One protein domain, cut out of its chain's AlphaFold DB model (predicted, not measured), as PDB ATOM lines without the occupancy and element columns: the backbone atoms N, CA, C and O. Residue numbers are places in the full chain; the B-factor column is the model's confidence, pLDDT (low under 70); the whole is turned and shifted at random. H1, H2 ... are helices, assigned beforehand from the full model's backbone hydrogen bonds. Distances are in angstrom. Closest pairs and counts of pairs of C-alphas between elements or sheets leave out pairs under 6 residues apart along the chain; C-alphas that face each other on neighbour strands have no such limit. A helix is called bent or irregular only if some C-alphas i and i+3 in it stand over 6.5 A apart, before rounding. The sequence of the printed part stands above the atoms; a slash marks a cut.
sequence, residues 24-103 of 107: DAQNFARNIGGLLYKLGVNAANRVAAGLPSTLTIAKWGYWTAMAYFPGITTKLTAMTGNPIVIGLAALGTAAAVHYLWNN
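Overview. This is residues 24 to 103 of the 107 residues of an uncharacterized protein of Streptococcus pseudopneumoniae 5247 (UniProt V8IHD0). Two long helices, H1 and H4, run nearly parallel and the same way with a space between them, and H6 crosses from one to the other near their first residues. H3 packs on H1, H5 folds back along the second half of H4, and H2 sits toward the other end, touching no helix. The printed part has 80 residues with six named helices, H1 to H6 in order, and no named strand; the class is all helix. It is compact and rounded, with a radius of gyration of the C-alphas of 11.3 A and spans of 26 by 25 by 19 A.

Arrangement. H1, residues 25 to 38, touches H3, residues 54 to 57, closest at the C-alphas of Ala 29 and Ile 57, 5.2 A. H2, residues 43 to 48, is apart from H1, but only just, at 8.4 A. H4, residues 62 to 80, is close to H1 but not clearly touching, at a shallow tilt of 3 degrees. H4 has a kink of 37 degrees near residue 69 and is only just irregular, with C-alphas 67 and 70 7.0 A apart. H5, residues 83 to 90, forms a helical hairpin with H4, touching residues 70 to 77 alone at a steep tilt of 41 degrees; the closest C-alphas, Thr 73 and Ala 89, are 5.6 A apart. H6, residues 93 to 102, is about perpendicular to H1, 77 degrees, and touches its residues 25 to 31 alone, closest at the C-alphas of Phe 28 and Trp 101, 4.6 A. H6 also touches H4, residues 62 to 70 alone, at 74 degrees, with the C-alphas of Pro 70 and Thr 93 closest at 6.0 A. Every O i to N i+4 pair is within hydrogen-bond range in H1, H2, H5 and H6, and 13 of 15 in H4; H3 is too short for one.

Along the chain. H1 begins at C-alpha 25, (273.823, 229.885, 304.450), and is 19.9 A long. H2 is 8.6 A, H3 5.1 A, H4 25.8 A, H5 10.2 A and H6 14.1 A long. H6 ends at C-alpha 102, (277.740, 233.522, 311.907).

Size, cuts and confidence. The C-alphas farthest apart, Ala 44 and Ala 95, are 29.2 A apart. The printed part has no cut, and the five links between helices are tight. Mean pLDDT of the printed part is 90.1, and no printed residue is under 70.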
ATOM      1  N   ASP A  24     275.401 233.731 307.025       86.62
ATOM      2  CA  ASP A  24     274.707 233.309 305.819       86.62
ATOM      3  C   ASP A  24     274.740 231.785 305.671       86.62
ATOM      4  O   ASP A  24     275.503 231.045 306.310       86.62
ATOM      5  N   ALA A  25     273.879 231.298 304.783       91.12
ATOM      6  CA  ALA A  25     273.823 229.885 304.450       91.12
ATOM      7  C   ALA A  25     275.152 229.382 303.862       91.12
ATOM      8  O   ALA A  25     275.465 228.195 303.978       91.12
ATOM      9  N   GLN A  26     275.953 230.264 303.247       92.62
ATOM     10  CA  GLN A  26     277.250 229.886 302.697       92.62
ATOM     11  C   GLN A  26     278.258 229.561 303.795       92.62
ATOM     12  O   GLN A  26     278.978 228.572 303.668       92.62
ATOM     13  N   ASN A  27     278.298 230.338 304.872       92.56
ATOM     14  CA  ASN A  27     279.179 230.133 306.006       92.56
ATOM     15  C   ASN A  27     278.861 228.800 306.667       92.56
ATOM     16  O   ASN A  27     279.748 227.961 306.846       92.56
ATOM     17  N   PHE A  28     277.576 228.554 306.917       93.81
ATOM     18  CA  PHE A  28     277.120 227.280 307.447       93.81
ATOM     19  C   PHE A  28     277.492 226.118 306.514       93.81
ATOM     20  O   PHE A  28     278.094 225.135 306.951       93.81
ATOM     21  N   ALA A  29     277.226 226.239 305.211       94.88
ATOM     22  CA  ALA A  29     277.564 225.208 304.235       94.88
ATOM     23  C   ALA A  29     279.071 224.916 304.168       94.88
ATOM     24  O   ALA A  29     279.462 223.746 304.146       94.88
ATOM     25  N   ARG A  30     279.918 225.952 304.160       94.75
ATOM     26  CA  ARG A  30     281.383 225.819 304.139       94.75
ATOM     27  C   ARG A  30     281.900 225.178 305.419       94.75
ATOM     28  O   ARG A  30     282.706 224.261 305.332       94.75
ATOM     29  N   ASN A  31     281.360 225.559 306.576       93.75
ATOM     30  CA  ASN A  31     281.684 224.918 307.845       93.75
ATOM     31  C   ASN A  31     281.339 223.425 307.852       93.75
ATOM     32  O   ASN A  31     282.172 222.608 308.238       93.75
ATOM     33  N   ILE A  32     280.144 223.037 307.392       93.69
ATOM     34  CA  ILE A  32     279.799 221.613 307.270       93.69
ATOM     35  C   ILE A  32     280.734 220.922 306.273       93.69
ATOM     36  O   ILE A  32     281.249 219.847 306.558       93.69
ATOM     37  N   GLY A  33     280.978 221.532 305.113       94.12
ATOM     38  CA  GLY A  33     281.844 220.975 304.076       94.12
ATOM     39  C   GLY A  33     283.270 220.714 304.560       94.12
ATOM     40  O   GLY A  33     283.782 219.611 304.375       94.12
ATOM     41  N   GLY A  34     283.896 221.691 305.209       93.25
ATOM     42  CA  GLY A  34     285.257 221.540 305.704       93.25
ATOM     43  C   GLY A  34     285.352 220.694 306.977       93.25
ATOM     44  O   GLY A  34     286.336 219.976 307.144       93.25
ATOM     45  N   LEU A  35     284.300 220.626 307.808       92.38
ATOM     46  CA  LEU A  35     284.202 219.610 308.863       92.38
ATOM     47  C   LEU A  35     284.240 218.198 308.260       92.38
ATOM     48  O   LEU A  35     285.042 217.373 308.684       92.38
ATOM     49  N   LEU A  36     283.422 217.926 307.239       93.00
ATOM     50  CA  LEU A  36     283.413 216.631 306.546       93.00
ATOM     51  C   LEU A  36     284.782 216.297 305.944       93.00
ATOM     52  O   LEU A  36     285.241 215.163 306.073       93.00
ATOM     53  N   TYR A  37     285.441 217.284 305.333       91.88
ATOM     54  CA  TYR A  37     286.787 217.129 304.784       91.88
ATOM     55  C   TYR A  37     287.810 216.763 305.869       91.88
ATOM     56  O   TYR A  37     288.525 215.774 305.720       91.88
ATOM     57  N   LYS A  38     287.828 217.492 306.995       90.62
ATOM     58  CA  LYS A  38     288.722 217.220 308.137       90.62
ATOM     59  C   LYS A  38     288.475 215.849 308.768       90.62
ATOM     60  O   LYS A  38     289.401 215.239 309.289       90.62
ATOM     61  N   LEU A  39     287.241 215.356 308.703       90.69
ATOM     62  CA  LEU A  39     286.860 214.022 309.168       90.69
ATOM     63  C   LEU A  39     287.156 212.906 308.151       90.69
ATOM     64  O   LEU A  39     286.884 211.743 308.437       90.69
ATOM     65  N   GLY A  40     287.663 213.229 306.956       90.12
ATOM     66  CA  GLY A  40     287.902 212.247 305.895       90.12
ATOM     67  C   GLY A  40     286.618 211.664 305.289       90.12
ATOM     68  O   GLY A  40     286.650 210.606 304.658       90.12
ATOM     69  N   VAL A  41     285.470 212.329 305.461       90.50
ATOM     70  CA  VAL A  41     284.191 211.879 304.901       90.50
ATOM     71  C   VAL A  41     284.142 212.236 303.418       90.50
ATOM     72  O   VAL A  41     283.839 213.363 303.028       90.50
ATOM     73  N   ASN A  42     284.444 211.249 302.576       89.88
ATOM     74  CA  ASN A  42     284.380 211.392 301.124       89.88
ATOM     75  C   ASN A  42     282.926 211.512 300.606       89.88
ATOM     76  O   ASN A  42     281.948 211.299 301.330       89.88
ATOM     77  N   ALA A  43     282.778 211.840 299.319       89.25
ATOM     78  CA  ALA A  43     281.468 212.029 298.694       89.25
ATOM     79  C   ALA A  43     280.589 210.762 298.717       89.25
ATOM     80  O   ALA A  43     279.385 210.871 298.942       89.25
ATOM     81  N   ALA A  44     281.170 209.570 298.543       88.50
ATOM     82  CA  ALA A  44     280.426 208.309 298.555       88.50
ATOM     83  C   ALA A  44     279.834 208.010 299.943       88.50
ATOM     84  O   ALA A  44     278.639 207.748 300.064       88.50
ATOM     85  N   ASN A  45     280.638 208.153 300.998       89.56
ATOM     86  CA  ASN A  45     280.218 207.975 302.387       89.56
ATOM     87  C   ASN A  45     279.161 209.009 302.783       89.56
ATOM     88  O   ASN A  45     278.209 208.689 303.490       89.56
ATOM     89  N   ARG A  46     279.291 210.246 302.287       90.38
ATOM     90  CA  ARG A  46     278.293 211.301 302.492       90.38
ATOM     91  C   ARG A  46     276.936 210.924 301.892       90.38
ATOM     92  O   ARG A  46     275.917 211.071 302.565       90.38
ATOM     93  N   VAL A  47     276.923 210.441 300.648       90.88
ATOM     94  CA  VAL A  47     275.694 210.016 299.958       90.88
ATOM     95  C   VAL A  47     275.086 208.792 300.637       90.88
ATOM     96  O   VAL A  47     273.889 208.794 300.905       90.88
ATOM     97  N   ALA A  48     275.901 207.795 300.996       89.75
ATOM     98  CA  ALA A  48     275.450 206.600 301.708       89.75
ATOM     99  C   ALA A  48     274.828 206.934 303.074       89.75
ATOM    100  O   ALA A  48     273.815 206.357 303.459       89.75
ATOM    101  N   ALA A  49     275.377 207.927 303.777       88.50
ATOM    102  CA  ALA A  49     274.806 208.439 305.019       88.50
ATOM    103  C   ALA A  49     273.555 209.316 304.799       88.50
ATOM    104  O   ALA A  49     272.921 209.745 305.764       88.50
ATOM    105  N   GLY A  50     273.184 209.634 303.555       90.12
ATOM    106  CA  GLY A  50     272.088 210.550 303.237       90.12
ATOM    107  C   GLY A  50     272.327 211.955 303.792       90.12
ATOM    108  O   GLY A  50     271.406 212.576 304.330       90.12
ATOM    109  N   LEU A  51     273.578 212.420 303.769       92.06
ATOM    110  CA  LEU A  51     273.940 213.778 304.158       92.06
ATOM    111  C   LEU A  51     273.774 214.714 302.946       92.06
ATOM    112  O   LEU A  51     274.296 214.415 301.867       92.06
ATOM    113  N   PRO A  52     273.090 215.861 303.095       92.56
ATOM    114  CA  PRO A  52     272.854 216.789 301.992       92.56
ATOM    115  C   PRO A  52     274.176 217.346 301.474       92.56
ATOM    116  O   PRO A  52     275.114 217.503 302.255       92.56
ATOM    117  N   SER A  53     274.262 217.646 300.174       92.44
ATOM    118  CA  SER A  53     275.466 218.212 299.548       92.44
ATOM    119  C   SER A  53     275.752 219.637 300.041       92.44
ATOM    120  O   SER A  53     274.849 220.328 300.511       92.44
ATOM    121  N   THR A  54     276.994 220.114 299.913       92.12
ATOM    122  CA  THR A  54     277.355 221.472 300.363       92.12
ATOM    123  C   THR A  54     276.582 222.527 299.574       92.12
ATOM    124  O   THR A  54     276.114 223.504 300.147       92.12
ATOM    125  N   LEU A  55     276.343 222.274 298.284       92.75
ATOM    126  CA  LEU A  55     275.507 223.119 297.436       92.75
ATOM    127  C   LEU A  55     274.039 223.135 297.888       92.75
ATOM    128  O   LEU A  55     273.384 224.167 297.806       92.75
ATOM    129  N   THR A  56     273.516 222.004 298.368       94.19
ATOM    130  CA  THR A  56     272.156 221.928 298.924       94.19
ATOM    131  C   THR A  56     272.052 222.750 300.205       94.19
ATOM    132  O   THR A  56     271.115 223.527 300.346       94.19
ATOM    133  N   ILE A  57     273.031 222.612 301.103       94.00
ATOM    134  CA  ILE A  57     273.074 223.342 302.378       94.00
ATOM    135  C   ILE A  57     273.198 224.852 302.141       94.00
ATOM    136  O   ILE A  57     272.538 225.630 302.818       94.00
ATOM    137  N   ALA A  58     273.970 225.277 301.136       93.56
ATOM    138  CA  ALA A  58     274.142 226.693 300.797       93.56
ATOM    139  C   ALA A  58     272.847 227.388 300.329       93.56
ATOM    140  O   ALA A  58     272.811 228.609 300.240       93.56
ATOM    141  N   LYS A  59     271.792 226.621 300.021       94.12
ATOM    142  CA  LYS A  59     270.466 227.132 299.642       94.12
ATOM    143  C   LYS A  59     269.466 227.128 300.802       94.12
ATOM    144  O   LYS A  59     268.300 227.454 300.599       94.12
ATOM    145  N   TRP A  60     269.871 226.689 301.992       92.50
ATOM    146  CA  TRP A  60     268.983 226.608 303.145       92.50
ATOM    147  C   TRP A  60     268.724 227.973 303.768       92.50
ATOM    148  O   TRP A  60     269.620 228.805 303.858       92.50
ATOM    149  N   GLY A  61     267.508 228.166 304.277       92.56
ATOM    150  CA  GLY A  61     267.247 229.209 305.264       92.56
ATOM    151  C   GLY A  61     267.726 228.777 306.653       92.56
ATOM    152  O   GLY A  61     267.884 227.582 306.923       92.56
ATOM    153  N   TYR A  62     267.886 229.743 307.558       91.38
ATOM    154  CA  TYR A  62     268.314 229.502 308.941       91.38
ATOM    155  C   TYR A  62     267.473 228.419 309.640       91.38
ATOM    156  O   TYR A  62     268.003 227.474 310.219       91.38
ATOM    157  N   TRP A  63     266.144 228.484 309.505       89.50
ATOM    158  CA  TRP A  63     265.230 227.506 310.102       89.50
ATOM    159  C   TRP A  63     265.339 226.103 309.492       89.50
ATOM    160  O   TRP A  63     265.172 225.106 310.193       89.50
ATOM    161  N   THR A  64     265.678 225.999 308.205       92.94
ATOM    162  CA  THR A  64     265.990 224.706 307.584       92.94
ATOM    163  C   THR A  64     267.284 224.141 308.169       92.94
ATOM    164  O   THR A  64     267.315 222.979 308.562       92.94
ATOM    165  N   ALA A  65     268.332 224.957 308.310       92.75
ATOM    166  CA  ALA A  65     269.576 224.526 308.947       92.75
ATOM    167  C   ALA A  65     269.337 224.044 310.388       92.75
ATOM    168  O   ALA A  65     269.798 222.965 310.757       92.75
ATOM    169  N   MET A  66     268.528 224.779 311.153       91.69
ATOM    170  CA  MET A  66     268.068 224.401 312.490       91.69
ATOM    171  C   MET A  66     267.387 223.030 312.531       91.69
ATOM    172  O   MET A  66     267.700 222.222 313.397       91.69
ATOM    173  N   ALA A  67     266.484 222.736 311.596       92.38
ATOM    174  CA  ALA A  67     265.779 221.456 311.574       92.38
ATOM    175  C   ALA A  67     266.681 220.277 311.160       92.38
ATOM    176  O   ALA A  67     266.524 219.167 311.666       92.38
ATOM    177  N   TYR A  68     267.633 220.499 310.245       91.69
ATOM    178  CA  TYR A  68     268.449 219.428 309.660       91.69
ATOM    179  C   TYR A  68     269.775 219.166 310.386       91.69
ATOM    180  O   TYR A  68     270.275 218.038 310.352       91.69
ATOM    181  N   PHE A  69     270.357 220.169 311.049       92.38
ATOM    182  CA  PHE A  69     271.646 220.035 311.732       92.38
ATOM    183  C   PHE A  69     271.713 218.910 312.787       92.38
ATOM    184  O   PHE A  69     272.730 218.213 312.786       92.38
ATOM    185  N   PRO A  70     270.679 218.628 313.615       91.25
ATOM    186  CA  PRO A  70     270.725 217.494 314.544       91.25
ATOM    187  C   PRO A  70     270.905 216.154 313.818       91.25
ATOM    188  O   PRO A  70     271.645 215.277 314.267       91.25
ATOM    189  N   GLY A  71     270.255 215.995 312.662       91.19
ATOM    190  CA  GLY A  71     270.401 214.805 311.828       91.19
ATOM    191  C   GLY A  71     271.810 214.680 311.243       91.19
ATOM    192  O   GLY A  71     272.350 213.576 311.181       91.19
ATOM    193  N   ILE A  72     272.429 215.801 310.859       92.06
ATOM    194  CA  ILE A  72     273.813 215.832 310.369       92.06
ATOM    195  C   ILE A  72     274.782 215.390 311.472       92.06
ATOM    196  O   ILE A  72     275.574 214.475 311.250       92.06
ATOM    197  N   THR A  73     274.712 215.995 312.660       91.62
ATOM    198  CA  THR A  73     275.648 215.692 313.756       91.62
ATOM    199  C   THR A  73     275.482 214.269 314.286       91.62
ATOM    200  O   THR A  73     276.484 213.611 314.562       91.62
ATOM    201  N   THR A  74     274.255 213.743 314.345       89.81
ATOM    202  CA  THR A  74     273.988 212.353 314.757       89.81
ATOM    203  C   THR A  74     274.636 211.351 313.800       89.81
ATOM    204  O   THR A  74     275.369 210.459 314.229       89.81
ATOM    205  N   LYS A  75     274.433 211.527 312.487       90.75
ATOM    206  CA  LYS A  75     275.034 210.664 311.457       90.75
ATOM    207  C   LYS A  75     276.559 210.728 311.494       90.75
ATOM    208  O   LYS A  75     277.217 209.694 311.467       90.75
ATOM    209  N   LEU A  76     277.123 211.929 311.614       89.75
ATOM    210  CA  LEU A  76     278.575 212.103 311.686       89.75
ATOM    211  C   LEU A  76     279.182 211.514 312.957       89.75
ATOM    212  O   LEU A  76     280.259 210.923 312.890       89.75
ATOM    213  N   THR A  77     278.485 211.614 314.087       89.75
ATOM    214  CA  THR A  77     278.899 210.974 315.340       89.75
ATOM    215  C   THR A  77     278.961 209.460 315.173       89.75
ATOM    216  O   THR A  77     279.983 208.858 315.491       89.75
ATOM    217  N   ALA A  78     277.917 208.855 314.598       88.31
ATOM    218  CA  ALA A  78     277.868 207.415 314.358       88.31
ATOM    219  C   ALA A  78     278.956 206.933 313.380       88.31
ATOM    220  O   ALA A  78     279.492 205.844 313.547       88.31
ATOM    221  N   MET A  79     279.298 207.743 312.371       86.88
ATOM    222  CA  MET A  79     280.314 207.390 311.373       86.88
ATOM    223  C   MET A  79     281.750 207.521 311.880       86.88
ATOM    224  O   MET A  79     282.615 206.763 311.451       86.88
ATOM    225  N   THR A  80     282.030 208.528 312.709       87.44
ATOM    226  CA  THR A  80     283.414 208.948 312.988       87.44
ATOM    227  C   THR A  80     283.833 208.772 314.440       87.44
ATOM    228  O   THR A  80     285.029 208.763 314.714       87.44
ATOM    229  N   GLY A  81     282.882 208.696 315.378       85.44
ATOM    230  CA  GLY A  81     283.172 208.722 316.814       85.44
ATOM    231  C   GLY A  81     283.938 209.972 317.268       85.44
ATOM    232  O   GLY A  81     284.548 209.963 318.335       85.44
ATOM    233  N   ASN A  82     283.967 211.038 316.458       86.94
ATOM    234  CA  ASN A  82     284.850 212.169 316.699       86.94
ATOM    235  C   ASN A  82     284.321 213.052 317.852       86.94
ATOM    236  O   ASN A  82     283.181 213.526 317.778       86.94
ATOM    237  N   PRO A  83     285.141 213.347 318.880       84.56
ATOM    238  CA  PRO A  83     284.714 214.115 320.049       84.56
ATOM    239  C   PRO A  83     284.249 215.538 319.716       84.56
ATOM    240  O   PRO A  83     283.372 216.060 320.397       84.56
ATOM    241  N   ILE A  84     284.762 216.155 318.645       86.25
ATOM    242  CA  ILE A  84     284.321 217.483 318.187       86.25
ATOM    243  C   ILE A  84     282.865 217.427 317.707       86.25
ATOM    244  O   ILE A  84     282.058 218.291 318.043       86.25
ATOM    245  N   VAL A  85     282.505 216.392 316.945       87.19
ATOM    246  CA  VAL A  85     281.138 216.213 316.430       87.19
ATOM    247  C   VAL A  85     280.173 215.862 317.562       87.19
ATOM    248  O   VAL A  85     279.064 216.391 317.604       87.19
ATOM    249  N   ILE A  86     280.620 215.033 318.509       83.38
ATOM    250  CA  ILE A  86     279.873 214.717 319.734       83.38
ATOM    251  C   ILE A  86     279.608 216.001 320.531       83.38
ATOM    252  O   ILE A  86     278.478 216.249 320.945       83.38
ATOM    253  N   GLY A  87     280.622 216.860 320.674       82.06
ATOM    254  CA  GLY A  87     280.486 218.175 321.295       82.06
ATOM    255  C   GLY A  87     279.476 219.072 320.573       82.06
ATOM    256  O   GLY A  87     278.640 219.686 321.225       82.06
ATOM    257  N   LEU A  88     279.479 219.100 319.235       85.81
ATOM    258  CA  LEU A  88     278.488 219.847 318.442       85.81
ATOM    259  C   LEU A  88     277.059 219.316 318.614       85.81
ATOM    260  O   LEU A  88     276.116 220.106 318.623       85.81
ATOM    261  N   ALA A  89     276.883 218.002 318.753       82.56
ATOM    262  CA  ALA A  89     275.585 217.414 319.069       82.56
ATOM    263  C   ALA A  89     275.124 217.788 320.492       82.56
ATOM    264  O   ALA A  89     273.944 218.069 320.698       82.56
ATOM    265  N   ALA A  90     276.054 217.844 321.451       80.88
ATOM    266  CA  ALA A  90     275.783 218.166 322.852       80.88
ATOM    267  C   ALA A  90     275.564 219.667 323.122       80.88
ATOM    268  O   ALA A  90     274.794 220.014 324.013       80.88
ATOM    269  N   LEU A  91     276.186 220.559 322.339       78.38
ATOM    270  CA  LEU A  91     276.057 222.026 322.444       78.38
ATOM    271  C   LEU A  91     274.626 222.541 322.213       78.38
ATOM    272  O   LEU A  91     274.341 223.710 322.464       78.38
ATOM    273  N   GLY A  92     273.722 221.680 321.748       78.56
ATOM    274  CA  GLY A  92     272.366 222.048 321.383       78.56
ATOM    275  C   GLY A  92     272.323 222.651 319.982       78.56
ATOM    276  O   GLY A  92     273.119 223.511 319.600       78.56
ATOM    277  N   THR A  93     271.354 222.192 319.196       81.94
ATOM    278  CA  THR A  93     271.218 222.541 317.779       81.94
ATOM    279  C   THR A  93     271.173 224.046 317.536       81.94
ATOM    280  O   THR A  93     271.810 224.521 316.602       81.94
ATOM    281  N   ALA A  94     270.476 224.800 318.390       86.81
ATOM    282  CA  ALA A  94     270.341 226.247 318.241       86.81
ATOM    283  C   ALA A  94     271.673 226.980 318.376       86.81
ATOM    284  O   ALA A  94     272.019 227.774 317.506       86.81
ATOM    285  N   ALA A  95     272.447 226.674 319.418       90.19
ATOM    286  CA  ALA A  95     273.735 227.316 319.642       90.19
ATOM    287  C   ALA A  95     274.739 226.942 318.544       90.19
ATOM    288  O   ALA A  95     275.422 227.811 318.007       90.19
ATOM    289  N   ALA A  96     274.793 225.663 318.166       91.00
ATOM    290  CA  ALA A  96     275.724 225.186 317.152       91.00
ATOM    291  C   ALA A  96     275.407 225.741 315.755       91.00
ATOM    292  O   ALA A  96     276.316 226.205 315.066       91.00
ATOM    293  N   VAL A  97     274.134 225.751 315.342       92.88
ATOM    294  CA  VAL A  97     273.731 226.356 314.065       92.88
ATOM    295  C   VAL A  97     273.987 227.852 314.095       92.88
ATOM    296  O   VAL A  97     274.658 228.339 313.194       92.88
ATOM    297  N   HIS A  98     273.560 228.572 315.136       91.69
ATOM    298  CA  HIS A  98     273.806 230.011 315.241       91.69
ATOM    299  C   HIS A  98     275.304 230.340 315.170       91.69
ATOM    300  O   HIS A  98     275.713 231.269 314.476       91.69
ATOM    301  N   TYR A  99     276.149 229.556 315.843       91.06
ATOM    302  CA  TYR A  99     277.594 229.750 315.812       91.06
ATOM    303  C   TYR A  99     278.181 229.492 314.419       91.06
ATOM    304  O   TYR A  99     278.887 230.349 313.894       91.06
ATOM    305  N   LEU A 100     277.854 228.362 313.784       92.12
ATOM    306  CA  LEU A 100     278.367 227.997 312.456       92.12
ATOM    307  C   LEU A 100     277.758 228.825 311.315       92.12
ATOM    308  O   LEU A 100     278.323 228.873 310.227       92.12
ATOM    309  N   TRP A 101     276.610 229.453 311.544       93.06
ATOM    310  CA  TRP A 101     275.975 230.380 310.612       93.06
ATOM    311  C   TRP A 101     276.725 231.714 310.577       93.06
ATOM    312  O   TRP A 101     277.017 232.253 309.510       93.06
ATOM    313  N   ASN A 102     277.119 232.208 311.752       91.25
ATOM    314  CA  ASN A 102     277.740 233.522 311.907       91.25
ATOM    315  C   ASN A 102     279.278 233.509 311.867       91.25
ATOM    316  O   ASN A 102     279.880 234.554 311.644       91.25
ATOM    317  N   ASN A 103     279.936 232.361 312.077       89.81
ATOM    318  CA  ASN A 103     281.394 232.290 312.240       89.81
ATOM    319  C   ASN A 103     282.057 231.348 311.236       89.81
ATOM    320  O   ASN A 103     281.508 230.307 310.885       89.81
TER     321      ASN A 103